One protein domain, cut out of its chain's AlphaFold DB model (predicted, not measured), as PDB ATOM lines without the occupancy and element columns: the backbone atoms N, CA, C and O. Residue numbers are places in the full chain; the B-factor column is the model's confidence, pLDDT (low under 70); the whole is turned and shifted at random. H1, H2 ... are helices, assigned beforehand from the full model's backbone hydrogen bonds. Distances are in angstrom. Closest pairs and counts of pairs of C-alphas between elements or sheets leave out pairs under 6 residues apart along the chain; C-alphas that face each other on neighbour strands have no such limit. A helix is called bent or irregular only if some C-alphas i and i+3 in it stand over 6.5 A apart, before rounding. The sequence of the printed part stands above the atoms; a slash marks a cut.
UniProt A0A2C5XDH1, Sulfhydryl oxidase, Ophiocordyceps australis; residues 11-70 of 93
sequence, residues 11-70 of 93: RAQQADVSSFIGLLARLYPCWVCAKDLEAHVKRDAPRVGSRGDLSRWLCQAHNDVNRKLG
ATOM      1  N   ARG A  11     283.261 236.798 323.823       98.62
ATOM      2  CA  ARG A  11     282.470 236.901 325.065       98.62
ATOM      3  C   ARG A  11     283.342 237.157 326.300       98.62
ATOM      4  O   ARG A  11     282.932 237.909 327.176       98.62
ATOM      5  N   ALA A  12     284.541 236.570 326.343       98.75
ATOM      6  CA  ALA A  12     285.502 236.809 327.417       98.75
ATOM      7  C   ALA A  12     285.962 238.274 327.433       98.75
ATOM      8  O   ALA A  12     285.833 238.938 328.450       98.75
ATOM      9  N   GLN A  13     286.358 238.831 326.283       98.75
ATOM     10  CA  GLN A  13     286.768 240.239 326.182       98.75
ATOM     11  C   GLN A  13     285.643 241.219 326.549       98.75
ATOM     12  O   GLN A  13     285.900 242.281 327.113       98.75
ATOM     13  N   GLN A  14     284.393 240.891 326.221       98.81
ATOM     14  CA  GLN A  14     283.222 241.678 326.629       98.81
ATOM     15  C   GLN A  14     283.032 241.658 328.153       98.81
ATOM     16  O   GLN A  14     282.815 242.707 328.769       98.81
ATOM     17  N   ALA A  15     283.155 240.478 328.769       98.69
ATOM     18  CA  ALA A  15     283.066 240.308 330.216       98.69
ATOM     19  C   ALA A  15     284.219 241.013 330.953       98.69
ATOM     20  O   ALA A  15     283.979 241.684 331.961       98.69
ATOM     21  N   ASP A  16     285.437 240.928 330.419       98.75
ATOM     22  CA  ASP A  16     286.629 241.562 330.983       98.75
ATOM     23  C   ASP A  16     286.496 243.085 330.993       98.75
ATOM     24  O   ASP A  16     286.708 243.712 332.028       98.75
ATOM     25  N   VAL A  17     286.074 243.700 329.880       98.62
ATOM     26  CA  VAL A  17     285.879 245.160 329.818       98.62
ATOM     27  C   VAL A  17     284.744 245.612 330.733       98.62
ATOM     28  O   VAL A  17     284.886 246.620 331.430       98.62
ATOM     29  N   SER A  18     283.637 244.869 330.776       98.38
ATOM     30  CA  SER A  18     282.520 245.180 331.676       98.38
ATOM     31  C   SER A  18     282.967 245.146 333.142       98.38
ATOM     32  O   SER A  18     282.677 246.066 333.911       98.38
ATOM     33  N   SER A  19     283.743 244.124 333.512       98.44
ATOM     34  CA  SER A  19     284.311 243.974 334.856       98.44
ATOM     35  C   SER A  19     285.330 245.067 335.161       98.44
ATOM     36  O   SER A  19     285.279 245.668 336.231       98.44
ATOM     37  N   PHE A  20     286.213 245.384 334.213       98.62
ATOM     38  CA  PHE A  20     287.201 246.450 334.344       98.62
ATOM     39  C   PHE A  20     286.542 247.807 334.609       98.62
ATOM     40  O   PHE A  20     286.943 248.501 335.538       98.62
ATOM     41  N   ILE A  21     285.504 248.175 333.851       98.56
ATOM     42  CA  ILE A  21     284.785 249.443 334.060       98.56
ATOM     43  C   ILE A  21     284.074 249.447 335.418       98.56
ATOM     44  O   ILE A  21     284.122 250.451 336.129       98.56
ATOM     45  N   GLY A  22     283.465 248.327 335.818       98.19
ATOM     46  CA  GLY A  22     282.856 248.190 337.143       98.19
ATOM     47  C   GLY A  22     283.866 248.326 338.289       98.19
ATOM     48  O   GLY A  22     283.577 248.977 339.294       98.19
ATOM     49  N   LEU A  23     285.064 247.756 338.138       98.62
ATOM     50  CA  LEU A  23     286.162 247.898 339.096       98.62
ATOM     51  C   LEU A  23     286.694 249.330 339.125       98.62
ATOM     52  O   LEU A  23     286.870 249.884 340.207       98.62
ATOM     53  N   LEU A  24     286.886 249.952 337.960       98.38
ATOM     54  CA  LEU A  24     287.299 251.349 337.852       98.38
ATOM     55  C   LEU A  24     286.315 252.268 338.579       98.38
ATOM     56  O   LEU A  24     286.748 253.126 339.341       98.38
ATOM     57  N   ALA A  25     285.008 252.059 338.401       97.94
ATOM     58  CA  ALA A  25     283.976 252.844 339.068       97.94
ATOM     59  C   ALA A  25     284.094 252.803 340.600       97.94
ATOM     60  O   ALA A  25     283.919 253.832 341.241       97.94
ATOM     61  N   ARG A  26     284.454 251.648 341.176       97.25
ATOM     62  CA  ARG A  26     284.596 251.463 342.632       97.25
ATOM     63  C   ARG A  26     285.941 251.927 343.183       97.25
ATOM     64  O   ARG A  26     286.016 252.391 344.315       97.25
ATOM     65  N   LEU A  27     287.012 251.736 342.413       98.12
ATOM     66  CA  LEU A  27     288.393 251.915 342.873       98.12
ATOM     67  C   LEU A  27     288.983 253.277 342.502       98.12
ATOM     68  O   LEU A  27     290.122 253.567 342.869       98.12
ATOM     69  N   TYR A  28     288.244 254.117 341.774       98.12
ATOM     70  CA  TYR A  28     288.733 255.441 341.418       98.12
ATOM     71  C   TYR A  28     289.004 256.273 342.691       98.12
ATOM     72  O   TYR A  28     288.106 256.439 343.518       98.12
ATOM     73  N   PRO A  29     290.216 256.829 342.876       98.25
ATOM     74  CA  PRO A  29     290.663 257.347 344.178       98.25
ATOM     75  C   PRO A  29     289.925 258.616 344.637       98.25
ATOM     76  O   PRO A  29     289.936 258.961 345.817       98.25
ATOM     77  N   CYS A  30     289.254 259.317 343.721       98.44
ATOM     78  CA  CYS A  30     288.344 260.407 344.056       98.44
ATOM     79  C   CYS A  30     286.964 259.838 344.421       98.44
ATOM     80  O   CYS A  30     286.189 259.495 343.529       98.44
ATOM     81  N   TRP A  31     286.617 259.796 345.711       97.88
ATOM     82  CA  TRP A  31     285.372 259.169 346.184       97.88
ATOM     83  C   TRP A  31     284.089 259.766 345.575       97.88
ATOM     84  O   TRP A  31     283.163 259.026 345.243       97.88
ATOM     85  N   VAL A  32     284.017 261.094 345.397       98.00
ATOM     86  CA  VAL A  32     282.855 261.743 344.754       98.00
ATOM     87  C   VAL A  32     282.750 261.368 343.279       98.00
ATOM     88  O   VAL A  32     281.651 261.151 342.777       98.00
ATOM     89  N   CYS A  33     283.891 261.261 342.598       98.31
ATOM     90  CA  CYS A  33     283.967 260.893 341.192       98.31
ATOM     91  C   CYS A  33     283.610 259.409 340.999       98.31
ATOM     92  O   CYS A  33     282.862 259.072 340.089       98.31
ATOM     93  N   ALA A  34     284.096 258.537 341.888       98.50
ATOM     94  CA  ALA A  34     283.793 257.107 341.919       98.50
ATOM     95  C   ALA A  34     282.290 256.855 342.093       98.50
ATOM     96  O   ALA A  34     281.675 256.186 341.265       98.50
ATOM     97  N   LYS A  35     281.659 257.479 343.102       98.19
ATOM     98  CA  LYS A  35     280.206 257.367 343.321       98.19
ATOM     99  C   LYS A  35     279.389 257.821 342.110       98.19
ATOM    100  O   LYS A  35     278.380 257.195 341.789       98.19
ATOM    101  N   ASP A  36     279.811 258.899 341.453       98.31
ATOM    102  CA  ASP A  36     279.151 259.394 340.244       98.31
ATOM    103  C   ASP A  36     279.300 258.415 339.070       98.31
ATOM    104  O   ASP A  36     278.310 258.089 338.415       98.31
ATOM    105  N   LEU A  37     280.504 257.872 338.861       98.44
ATOM    106  CA  LEU A  37     280.771 256.874 337.827       98.44
ATOM    107  C   LEU A  37     280.009 255.566 338.084       98.44
ATOM    108  O   LEU A  37     279.426 255.009 337.158       98.44
ATOM    109  N   GLU A  38     279.935 255.097 339.332       98.38
ATOM    110  CA  GLU A  38     279.105 253.946 339.705       98.38
ATOM    111  C   GLU A  38     277.625 254.178 339.383       98.38
ATOM    112  O   GLU A  38     276.959 253.291 338.847       98.38
ATOM    113  N   ALA A  39     277.096 255.362 339.703       98.31
ATOM    114  CA  ALA A  39     275.715 255.717 339.395       98.31
ATOM    115  C   ALA A  39     275.476 255.829 337.879       98.31
ATOM    116  O   ALA A  39     274.421 255.418 337.395       98.31
ATOM    117  N   HIS A  40     276.450 256.350 337.127       98.44
ATOM    118  CA  HIS A  40     276.406 256.385 335.668       98.44
ATOM    119  C   HIS A  40     276.356 254.969 335.085       98.44
ATOM    120  O   HIS A  40     275.417 254.661 334.362       98.44
ATOM    121  N   VAL A  41     277.290 254.087 335.460       98.19
ATOM    122  CA  VAL A  41     277.371 252.697 334.964       98.19
ATOM    123  C   VAL A  41     276.105 251.893 335.280       98.19
ATOM    124  O   VAL A  41     275.684 251.070 334.474       98.19
ATOM    125  N   LYS A  42     275.468 252.134 336.434       97.69
ATOM    126  CA  LYS A  42     274.181 251.503 336.782       97.69
ATOM    127  C   LYS A  42     273.026 251.976 335.895       97.69
ATOM    128  O   LYS A  42     272.095 251.210 335.669       97.69
ATOM    129  N   ARG A  43     273.059 253.230 335.439       97.94
ATOM    130  CA  ARG A  43     272.013 253.837 334.604       97.94
ATOM    131  C   ARG A  43     272.204 253.529 333.118       97.94
ATOM    132  O   ARG A  43     271.226 253.243 332.439       97.94
ATOM    133  N   ASP A  44     273.434 253.616 332.624       98.12
ATOM    134  CA  ASP A  44     273.815 253.334 331.238       98.12
ATOM    135  C   ASP A  44     275.002 252.370 331.256       98.12
ATOM    136  O   ASP A  44     276.153 252.762 331.464       98.12
ATOM    137  N   ALA A  45     274.700 251.081 331.104       98.25
ATOM    138  CA  ALA A  45     275.707 250.033 331.151       98.25
ATOM    139  C   ALA A  45     276.699 250.158 329.974       98.25
ATOM    140  O   ALA A  45     276.290 250.517 328.865       98.25
ATOM    141  N   PRO A  46     277.986 249.808 330.170       98.31
ATOM    142  CA  PRO A  46     278.978 249.841 329.105       98.31
ATOM    143  C   PRO A  46     278.563 249.015 327.888       98.31
ATOM    144  O   PRO A  46     278.289 247.819 327.989       98.31
ATOM    145  N   ARG A  47     278.570 249.645 326.711       98.69
ATOM    146  CA  ARG A  47     278.301 248.965 325.439       98.69
ATOM    147  C   ARG A  47     279.592 248.337 324.932       98.69
ATOM    148  O   ARG A  47     280.439 249.015 324.370       98.69
ATOM    149  N   VAL A  48     279.751 247.039 325.164       98.69
ATOM    150  CA  VAL A  48     280.989 246.295 324.865       98.69
ATOM    151  C   VAL A  48     280.899 245.453 323.588       98.69
ATOM    152  O   VAL A  48     281.756 244.615 323.352       98.69
ATOM    153  N   GLY A  49     279.876 245.650 322.751       98.69
ATOM    154  CA  GLY A  49     279.646 244.820 321.560       98.69
ATOM    155  C   GLY A  49     280.718 244.953 320.475       98.69
ATOM    156  O   GLY A  49     280.947 244.008 319.726       98.69
ATOM    157  N   SER A  50     281.395 246.100 320.418       98.81
ATOM    158  CA  SER A  50     282.438 246.410 319.440       98.81
ATOM    159  C   SER A  50     283.334 247.554 319.924       98.81
ATOM    160  O   SER A  50     283.028 248.248 320.902       98.81
ATOM    161  N   ARG A  51     284.437 247.802 319.209       98.62
ATOM    162  CA  ARG A  51     285.290 248.983 319.405       98.62
ATOM    163  C   ARG A  51     284.516 250.286 319.261       98.62
ATOM    164  O   ARG A  51     284.702 251.188 320.083       98.62
ATOM    165  N   GLY A  52     283.671 250.376 318.236       98.56
ATOM    166  CA  GLY A  52     282.834 251.544 317.981       98.56
ATOM    167  C   GLY A  52     281.855 251.812 319.123       98.56
ATOM    168  O   GLY A  52     281.795 252.938 319.622       98.56
ATOM    169  N   ASP A  53     281.158 250.773 319.588       98.62
ATOM    170  CA  ASP A  53     280.186 250.884 320.682       98.62
ATOM    171  C   ASP A  53     280.846 251.344 321.979       98.62
ATOM    172  O   ASP A  53     280.390 252.305 322.608       98.62
ATOM    173  N   LEU A  54     281.962 250.706 322.344       98.81
ATOM    174  CA  LEU A  54     282.673 251.004 323.581       98.81
ATOM    175  C   LEU A  54     283.278 252.407 323.559       98.81
ATOM    176  O   LEU A  54     283.184 253.143 324.543       98.81
ATOM    177  N   SER A  55     283.887 252.796 322.438       98.69
ATOM    178  CA  SER A  55     284.498 254.118 322.289       98.69
ATOM    179  C   SER A  55     283.452 255.231 322.305       98.69
ATOM    180  O   SER A  55     283.659 256.255 322.962       98.69
ATOM    181  N   ARG A  56     282.299 255.022 321.653       98.69
ATOM    182  CA  ARG A  56     281.193 255.986 321.687       98.69
ATOM    183  C   ARG A  56     280.575 256.082 323.081       98.69
ATOM    184  O   ARG A  56     280.371 257.200 323.548       98.69
ATOM    185  N   TRP A  57     280.330 254.958 323.757       98.75
ATOM    186  CA  TRP A  57     279.808 254.956 325.129       98.75
ATOM    187  C   TRP A  57     280.754 255.691 326.089       98.75
ATOM    188  O   TRP A  57     280.320 256.584 326.811       98.75
ATOM    189  N   LEU A  58     282.064 255.421 326.030       98.69
ATOM    190  CA  LEU A  58     283.047 256.126 326.864       98.69
ATOM    191  C   LEU A  58     283.111 257.624 326.562       98.69
ATOM    192  O   LEU A  58     283.237 258.424 327.487       98.69
ATOM    193  N   CYS A  59     283.013 258.022 325.291       98.81
ATOM    194  CA  CYS A  59     282.933 259.435 324.936       98.81
ATOM    195  C   CYS A  59     281.690 260.105 325.542       98.81
ATOM    196  O   CYS A  59     281.791 261.182 326.130       98.81
ATOM    197  N   GLN A  60     280.529 259.455 325.443       98.62
ATOM    198  CA  GLN A  60     279.275 259.946 326.018       98.62
ATOM    199  C   GLN A  60     279.366 260.057 327.548       98.62
ATOM    200  O   GLN A  60     279.036 261.107 328.095       98.62
ATOM    201  N   ALA A  61     279.914 259.043 328.221       98.50
ATOM    202  CA  ALA A  61     280.158 259.067 329.661       98.50
ATOM    203  C   ALA A  61     281.105 260.208 330.077       98.50
ATOM    204  O   ALA A  61     280.850 260.915 331.052       98.50
ATOM    205  N   HIS A  62     282.168 260.455 329.305       98.69
ATOM    206  CA  HIS A  62     283.066 261.590 329.533       98.69
ATOM    207  C   HIS A  62     282.331 262.929 329.355       98.69
ATOM    208  O   HIS A  62     282.504 263.856 330.148       98.69
ATOM    209  N   ASN A  63     281.465 263.031 328.347       98.81
ATOM    210  CA  ASN A  63     280.665 264.228 328.107       98.81
ATOM    211  C   ASN A  63     279.615 264.496 329.186       98.81
ATOM    212  O   ASN A  63     279.316 265.659 329.450       98.81
ATOM    213  N   ASP A  64     279.088 263.467 329.844       98.38
ATOM    214  CA  ASP A  64     278.220 263.652 331.007       98.38
ATOM    215  C   ASP A  64     278.964 264.345 332.155       98.38
ATOM    216  O   ASP A  64     278.436 265.290 332.751       98.38
ATOM    217  N   VAL A  65     280.220 263.960 332.402       98.62
ATOM    218  CA  VAL A  65     281.093 264.650 333.364       98.62
ATOM    219  C   VAL A  65     281.394 266.076 332.898       98.62
ATOM    220  O   VAL A  65     281.296 267.008 333.697       98.62
ATOM    221  N   ASN A  66     281.697 266.285 331.610       98.81
ATOM    222  CA  ASN A  66     281.919 267.630 331.065       98.81
ATOM    223  C   ASN A  66     280.710 268.536 331.305       98.81
ATOM    224  O   ASN A  66     280.866 269.623 331.859       98.81
ATOM    225  N   ARG A  67     279.504 268.063 330.976       98.56
ATOM    226  CA  ARG A  67     278.254 268.800 331.194       98.56
ATOM    227  C   ARG A  67     278.069 269.158 332.666       98.56
ATOM    228  O   ARG A  67     277.786 270.311 332.977       98.56
ATOM    229  N   LYS A  68     278.274 268.193 333.570       97.94
ATOM    230  CA  LYS A  68     278.164 268.393 335.024       97.94
ATOM    231  C   LYS A  68     279.119 269.469 335.544       97.94
ATOM    232  O   LYS A  68     278.779 270.193 336.474       97.94
ATOM    233  N   LEU A  69     280.305 269.570 334.949       98.38
ATOM    234  CA  LEU A  69     281.347 270.520 335.341       98.38
ATOM    235  C   LEU A  69     281.339 271.818 334.515       98.38
ATOM    236  O   LEU A  69     282.279 272.603 334.631       98.38
ATOM    237  N   GLY A  70     280.332 272.041 333.662       98.44
ATOM    238  CA  GLY A  70     280.245 273.236 332.814       98.44
ATOM    239  C   GLY A  70     281.334 273.326 331.738       98.44
ATOM    240  O   GLY A  70     281.701 274.422 331.320       98.44
TER     241      GLY A  70
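Overview. This is residues 11 to 70 of the 93 residues of the protein "Sulfhydryl oxidase" of Ophiocordyceps australis (UniProt A0A2C5XDH1). Two long helices, H1 and H3, run much the same way with a gap between them, and the shorter H2 slants back between their levels, so that the chain traces a rough Z. H1 and H2 form a helical hairpin, joined by a tight turn, while H3 is the more loosely joined part, near H2 but touching no helix; the stretch from residue 44 to 50 leads back from H2 to the start of H3. The printed part has 60 residues with three named helices, in the order H1, H2, H3, and no named strand; its class is all helix. The whole is compact, with a radius of gyration of the C-alphas of 11.6 A, yet elongated in outline, spanning 34 by 22 by 17 A.

Arrangement. H1, residues 11 to 27, touches H2, residues 31 to 43, with residues 22 to 27 alone. Their closest C-alphas are those of Ala 25 and Glu 38, 5.0 A apart. These two helices run opposite ways at a steep tilt of 37 degrees, only just past shallow, and form a helical hairpin. H3, residues 51 to 68, is close to H2 but not clearly touching it, with 1 pair of C-alphas within 8 A. That closest pair is His 40 and Ala 61, whose C-alphas are 7.6 A apart. H2 and H3 run opposite ways at a steep tilt of 53 degrees. H1 and H3 are apart, with no C-alpha of the one within 8 A of the other. In H1, H2 and H3, every O i to N i+4 pair is within hydrogen-bond range.

Along the chain. H1 begins at Arg 11, with its C-alpha at (282.470, 236.901, 325.065), and ends at Leu 27, 24.0 A away from C-alpha to C-alpha. H2 runs from Trp 31, with its C-alpha at (285.372, 259.169, 346.184), to Arg 43, over 18.5 A. H3, the longest helix with 18 residues, runs from Arg 51 to Lys 68 over 25.9 A, and C-alpha 68 is at (278.164, 268.393, 335.024). None of the three helices is bent or irregular.

Size, cuts and confidence. The two C-alphas farthest apart are those of Arg 11 and Gly 70, the first and last printed residues, at 37.2 A. The printed part runs from residue 11 to 70 of a full chain of 93 residues and has no cut. The link from H1 to H2, 3 residues, is tight, and the link from H2 to H3, 7 residues, is short; there is no long link. The mean pLDDT of the printed part is 98.4, and no printed residue is under 70.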